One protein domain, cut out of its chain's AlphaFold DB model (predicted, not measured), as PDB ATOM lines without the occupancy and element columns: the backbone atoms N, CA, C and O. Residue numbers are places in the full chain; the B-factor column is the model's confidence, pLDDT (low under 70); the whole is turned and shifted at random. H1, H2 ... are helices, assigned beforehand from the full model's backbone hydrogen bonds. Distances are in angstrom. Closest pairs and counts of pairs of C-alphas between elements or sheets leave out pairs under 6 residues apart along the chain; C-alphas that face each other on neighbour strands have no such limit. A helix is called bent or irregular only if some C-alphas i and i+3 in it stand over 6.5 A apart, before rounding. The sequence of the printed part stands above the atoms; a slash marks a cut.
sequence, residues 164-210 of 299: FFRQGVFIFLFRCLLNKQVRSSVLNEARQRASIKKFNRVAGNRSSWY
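What this domain is: This is residues 164 to 210 of the 299 residues of the protein "Hypothetical protein" of Timema poppense (UniProt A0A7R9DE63). Two helices meet near their ends and make a large L: the long helix H2 is the long arm, H1 is the short arm, and one residue at the corner joins them. Nothing packs along either arm, and most of both helices stands free. The printed part has 47 residues with two named helices, H1 then H2 along the chain, and no named strand; the class is all helix. The whole is extended, with a radius of gyration of the C-alphas of 18.2 A and spans of 59 by 21 by 6 A.

How they stand to each other: Begin with H2, residues 180 to 210, the longest helix, and look from its first residues to H1, residues 164 to 178. The two only just touch, only at the corner by their link, with 3 pairs of C-alphas within 8 A. H1 touches with residues 176 to 177 alone, and H2 with residues 182 to 183 alone. The closest C-alphas are those of Leu 177 and Arg 183, 5.9 A apart. Their lines are about perpendicular, at 75 degrees, and their centres are 29.1 A apart. In H1 every O i to N i+4 pair is within hydrogen-bond range; in H2 23 of 27 are.

Where its parts are: Find C-alpha 180 at (210.399, 229.149, 224.983); from there H2 runs 46.5 A to C-alpha 210 at (220.848, 272.199, 239.195). Then find C-alpha 164 at (191.456, 220.206, 240.559), where H1 begins; it runs 20.8 A to C-alpha 178. Neither helix is bent.

The domain as a whole: Look at the two ends of the printed part: the C-alphas of Phe 164 and Tyr 210 are the two farthest apart, 59.7 A. The printed part has no cut, and the link from H1 to H2, Asn 179, is tight. The mean pLDDT of the printed part is 79.9; look for values under 70 at residues 164 to 166, residue 168 and residues 205 to 210.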
ATOM      1  N   PHE A 164     191.375 220.268 242.024       52.69
ATOM      2  CA  PHE A 164     191.456 220.206 240.559       52.69
ATOM      3  C   PHE A 164     191.797 221.560 239.936       52.69
ATOM      4  O   PHE A 164     192.587 221.629 238.996       52.69
ATOM      5  N   PHE A 165     191.274 222.653 240.498       56.41
ATOM      6  CA  PHE A 165     191.613 223.997 240.032       56.41
ATOM      7  C   PHE A 165     193.090 224.323 240.289       56.41
ATOM      8  O   PHE A 165     193.766 224.884 239.426       56.41
ATOM      9  N   ARG A 166     193.634 223.907 241.442       68.75
ATOM     10  CA  ARG A 166     195.063 224.063 241.746       68.75
ATOM     11  C   ARG A 166     195.950 223.248 240.812       68.75
ATOM     12  O   ARG A 166     196.954 223.781 240.352       68.75
ATOM     13  N   GLN A 167     195.576 222.010 240.492       73.62
ATOM     14  CA  GLN A 167     196.322 221.200 239.524       73.62
ATOM     15  C   GLN A 167     196.256 221.800 238.110       73.62
ATOM     16  O   GLN A 167     197.291 221.941 237.463       73.62
ATOM     17  N   GLY A 168     195.077 222.239 237.657       69.81
ATOM     18  CA  GLY A 168     194.894 222.843 236.333       69.81
ATOM     19  C   GLY A 168     195.650 224.162 236.154       69.81
ATOM     20  O   GLY A 168     196.362 224.335 235.163       69.81
ATOM     21  N   VAL A 169     195.575 225.067 237.137       72.69
ATOM     22  CA  VAL A 169     196.332 226.333 237.124       72.69
ATOM     23  C   VAL A 169     197.835 226.067 237.141       72.69
ATOM     24  O   VAL A 169     198.589 226.747 236.448       72.69
ATOM     25  N   PHE A 170     198.280 225.058 237.886       71.75
ATOM     26  CA  PHE A 170     199.691 224.713 237.960       71.75
ATOM     27  C   PHE A 170     200.222 224.139 236.639       71.75
ATOM     28  O   PHE A 170     201.261 224.587 236.158       71.75
ATOM     29  N   ILE A 171     199.475 223.238 235.991       78.38
ATOM     30  CA  ILE A 171     199.810 222.713 234.655       78.38
ATOM     31  C   ILE A 171     199.825 223.839 233.613       78.38
ATOM     32  O   ILE A 171     200.708 223.881 232.755       78.38
ATOM     33  N   PHE A 172     198.874 224.773 233.694       79.06
ATOM     34  CA  PHE A 172     198.816 225.929 232.804       79.06
ATOM     35  C   PHE A 172     200.031 226.847 232.984       79.06
ATOM     36  O   PHE A 172     200.728 227.136 232.010       79.06
ATOM     37  N   LEU A 173     200.344 227.237 234.224       75.81
ATOM     38  CA  LEU A 173     201.534 228.032 234.539       75.81
ATOM     39  C   LEU A 173     202.812 227.324 234.087       75.81
ATOM     40  O   LEU A 173     203.701 227.963 233.531       75.81
ATOM     41  N   PHE A 174     202.884 226.006 234.258       77.56
ATOM     42  CA  PHE A 174     204.025 225.214 233.824       77.56
ATOM     43  C   PHE A 174     204.176 225.199 232.301       77.56
ATOM     44  O   PHE A 174     205.268 225.444 231.792       77.56
ATOM     45  N   ARG A 175     203.081 225.011 231.552       77.19
ATOM     46  CA  ARG A 175     203.097 225.131 230.084       77.19
ATOM     47  C   ARG A 175     203.495 226.529 229.623       77.19
ATOM     48  O   ARG A 175     204.252 226.649 228.662       77.19
ATOM     49  N   CYS A 176     203.041 227.574 230.310       77.56
ATOM     50  CA  CYS A 176     203.453 228.945 230.022       77.56
ATOM     51  C   CYS A 176     204.944 229.177 230.317       77.56
ATOM     52  O   CYS A 176     205.613 229.832 229.526       77.56
ATOM     53  N   LEU A 177     205.483 228.625 231.408       77.06
ATOM     54  CA  LEU A 177     206.893 228.783 231.786       77.06
ATOM     55  C   LEU A 177     207.851 227.969 230.905       77.06
ATOM     56  O   LEU A 177     208.945 228.444 230.598       77.06
ATOM     57  N   LEU A 178     207.449 226.766 230.486       78.88
ATOM     58  CA  LEU A 178     208.249 225.915 229.603       78.88
ATOM     59  C   LEU A 178     208.213 226.356 228.136       78.88
ATOM     60  O   LEU A 178     209.122 226.024 227.374       78.88
ATOM     61  N   ASN A 179     207.194 227.108 227.714       88.88
ATOM     62  CA  ASN A 179     207.142 227.610 226.350       88.88
ATOM     63  C   ASN A 179     208.254 228.652 226.130       88.88
ATOM     64  O   ASN A 179     208.212 229.758 226.672       88.88
ATOM     65  N   LYS A 180     209.238 228.300 225.291       87.69
ATOM     66  CA  LYS A 180     210.399 229.149 224.983       87.69
ATOM     67  C   LYS A 180     209.997 230.551 224.514       87.69
ATOM     68  O   LYS A 180     210.631 231.515 224.936       87.69
ATOM     69  N   GLN A 181     208.932 230.676 223.715       92.06
ATOM     70  CA  GLN A 181     208.451 231.972 223.222       92.06
ATOM     71  C   GLN A 181     207.927 232.842 224.368       92.06
ATOM     72  O   GLN A 181     208.350 233.988 224.525       92.06
ATOM     73  N   VAL A 182     207.075 232.273 225.227       90.62
ATOM     74  CA  VAL A 182     206.516 232.979 226.391       90.62
ATOM     75  C   VAL A 182     207.631 233.376 227.355       90.62
ATOM     76  O   VAL A 182     207.691 234.528 227.785       90.62
ATOM     77  N   ARG A 183     208.579 232.471 227.625       89.88
ATOM     78  CA  ARG A 183     209.741 232.746 228.479       89.88
ATOM     79  C   ARG A 183     210.590 233.896 227.939       89.88
ATOM     80  O   ARG A 183     210.972 234.771 228.717       89.88
ATOM     81  N   SER A 184     210.868 233.927 226.635       90.69
ATOM     82  CA  SER A 184     211.618 235.031 226.024       90.69
ATOM     83  C   SER A 184     210.869 236.361 226.102       90.69
ATOM     84  O   SER A 184     211.481 237.371 226.442       90.69
ATOM     85  N   SER A 185     209.551 236.365 225.883       92.94
ATOM     86  CA  SER A 185     208.731 237.577 225.978       92.94
ATOM     87  C   SER A 185     208.695 238.128 227.403       92.94
ATOM     88  O   SER A 185     208.964 239.309 227.609       92.94
ATOM     89  N   VAL A 186     208.471 237.265 228.400       91.56
ATOM     90  CA  VAL A 186     208.454 237.660 229.819       91.56
ATOM     91  C   VAL A 186     209.827 238.162 230.274       91.56
ATOM     92  O   VAL A 186     209.915 239.172 230.973       91.56
ATOM     93  N   LEU A 187     210.918 237.508 229.860       92.44
ATOM     94  CA  LEU A 187     212.277 237.963 230.178       92.44
ATOM     95  C   LEU A 187     212.614 239.300 229.519       92.44
ATOM     96  O   LEU A 187     213.240 240.151 230.155       92.44
ATOM     97  N   ASN A 188     212.205 239.501 228.267       94.88
ATOM     98  CA  ASN A 188     212.426 240.758 227.559       94.88
ATOM     99  C   ASN A 188     211.640 241.897 228.207       94.88
ATOM    100  O   ASN A 188     212.202 242.969 228.432       94.88
ATOM    101  N   GLU A 189     210.394 241.652 228.607       95.12
ATOM    102  CA  GLU A 189     209.598 242.645 229.322       95.12
ATOM    103  C   GLU A 189     210.178 242.946 230.714       95.12
ATOM    104  O   GLU A 189     210.302 244.108 231.106       95.12
ATOM    105  N   ALA A 190     210.626 241.926 231.451       91.69
ATOM    106  CA  ALA A 190     211.302 242.122 232.732       91.69
ATOM    107  C   ALA A 190     212.593 242.948 232.579       91.69
ATOM    108  O   ALA A 190     212.854 243.847 233.385       91.69
ATOM    109  N   ARG A 191     213.376 242.701 231.517       95.38
ATOM    110  CA  ARG A 191     214.563 243.502 231.175       95.38
ATOM    111  C   ARG A 191     214.200 244.942 230.821       95.38
ATOM    112  O   ARG A 191     214.876 245.851 231.302       95.38
ATOM    113  N   GLN A 192     213.129 245.165 230.060       95.06
ATOM    114  CA  GLN A 192     212.638 246.512 229.745       95.06
ATOM    115  C   GLN A 192     212.175 247.258 231.003       95.06
ATOM    116  O   GLN A 192     212.542 248.409 231.227       95.06
ATOM    117  N   ARG A 193     211.446 246.597 231.904       92.12
ATOM    118  CA  ARG A 193     211.044 247.214 233.180       92.12
ATOM    119  C   ARG A 193     212.253 247.536 234.064       92.12
ATOM    120  O   ARG A 193     212.262 248.557 234.755       92.12
ATOM    121  N   ALA A 194     213.286 246.694 234.043       91.12
ATOM    122  CA  ALA A 194     214.526 246.946 234.772       91.12
ATOM    123  C   ALA A 194     215.333 248.120 234.182       91.12
ATOM    124  O   ALA A 194     215.901 248.903 234.951       91.12
ATOM    125  N   SER A 195     215.366 248.284 232.854       92.00
ATOM    126  CA  SER A 195     216.063 249.410 232.213       92.00
ATOM    127  C   SER A 195     215.366 250.745 232.488       92.00
ATOM    128  O   SER A 195     216.042 251.713 232.840       92.00
ATOM    129  N   ILE A 196     214.029 250.783 232.469       91.50
ATOM    130  CA  ILE A 196     213.245 251.988 232.800       91.50
ATOM    131  C   ILE A 196     213.500 252.430 234.250       91.50
ATOM    132  O   ILE A 196     213.717 253.612 234.518       91.50
ATOM    133  N   LYS A 197     213.565 251.488 235.206       88.44
ATOM    134  CA  LYS A 197     213.889 251.816 236.608       88.44
ATOM    135  C   LYS A 197     215.297 252.397 236.777       88.44
ATOM    136  O   LYS A 197     215.484 253.285 237.610       88.44
ATOM    137  N   LYS A 198     216.284 251.923 236.002       84.88
ATOM    138  CA  LYS A 198     217.639 252.502 236.008       84.88
ATOM    139  C   LYS A 198     217.637 253.921 235.445       84.88
ATOM    140  O   LYS A 198     218.240 254.798 236.058       84.88
ATOM    141  N   PHE A 199     216.919 254.157 234.349       83.44
ATOM    142  CA  PHE A 199     216.819 255.487 233.750       83.44
ATOM    143  C   PHE A 199     216.165 256.497 234.702       83.44
ATOM    144  O   PHE A 199     216.718 257.571 234.923       83.44
ATOM    145  N   ASN A 200     215.071 256.120 235.374       81.81
ATOM    146  CA  ASN A 200     214.393 257.007 236.325       81.81
ATOM    147  C   ASN A 200     215.242 257.341 237.563       81.81
ATOM    148  O   ASN A 200     215.176 258.467 238.050       81.81
ATOM    149  N   ARG A 201     216.088 256.419 238.054       78.50
ATOM    150  CA  ARG A 201     217.046 256.753 239.129       78.50
ATOM    151  C   ARG A 201     218.090 257.768 238.678       78.50
ATOM    152  O   ARG A 201     218.441 258.650 239.452       78.50
ATOM    153  N   VAL A 202     218.591 257.650 237.450       76.44
ATOM    154  CA  VAL A 202     219.598 258.581 236.921       76.44
ATOM    155  C   VAL A 202     218.974 259.947 236.620       76.44
ATOM    156  O   VAL A 202     219.569 260.973 236.946       76.44
ATOM    157  N   ALA A 203     217.758 259.977 236.070       74.06
ATOM    158  CA  ALA A 203     217.025 261.212 235.794       74.06
ATOM    159  C   ALA A 203     216.654 261.967 237.082       74.06
ATOM    160  O   ALA A 203     216.884 263.172 237.165       74.06
ATOM    161  N   GLY A 204     216.179 261.259 238.115       73.12
ATOM    162  CA  GLY A 204     215.851 261.860 239.413       73.12
ATOM    163  C   GLY A 204     217.060 262.428 240.161       73.12
ATOM    164  O   GLY A 204     216.908 263.355 240.946       73.12
ATOM    165  N   ASN A 205     218.270 261.924 239.894       68.25
ATOM    166  CA  ASN A 205     219.482 262.445 240.527       68.25
ATOM    167  C   ASN A 205     220.072 263.653 239.781       68.25
ATOM    168  O   ASN A 205     220.778 264.452 240.387       68.25
ATOM    169  N   ARG A 206     219.782 263.830 238.482       62.53
ATOM    170  CA  ARG A 206     220.284 264.977 237.700       62.53
ATOM    171  C   ARG A 206     219.565 266.287 238.019       62.53
ATOM    172  O   ARG A 206     220.210 267.330 238.004       62.53
ATOM    173  N   SER A 207     218.282 266.251 238.372       60.72
ATOM    174  CA  SER A 207     217.546 267.448 238.805       60.72
ATOM    175  C   SER A 207     218.009 267.993 240.163       60.72
ATOM    176  O   SER A 207     217.813 269.175 240.432       60.72
ATOM    177  N   SER A 208     218.690 267.189 240.991       60.16
ATOM    178  CA  SER A 208     219.244 267.653 242.271       60.16
ATOM    179  C   SER A 208     220.493 268.531 242.116       60.16
ATOM    180  O   SER A 208     220.754 269.364 242.981       60.16
ATOM    181  N   TRP A 209     221.266 268.383 241.034       60.00
ATOM    182  CA  TRP A 209     222.510 269.148 240.851       60.00
ATOM    183  C   TRP A 209     222.262 270.591 240.405       60.00
ATOM    184  O   TRP A 209     223.016 271.478 240.790       60.00
ATOM    185  N   TYR A 210     221.176 270.849 239.668       62.22
ATOM    186  CA  TYR A 210     220.848 272.199 239.195       62.22
ATOM    187  C   TYR A 210     220.314 273.129 240.296       62.22
ATOM    188  O   TYR A 210     220.407 274.345 240.157       62.22
TER     189      TYR A 210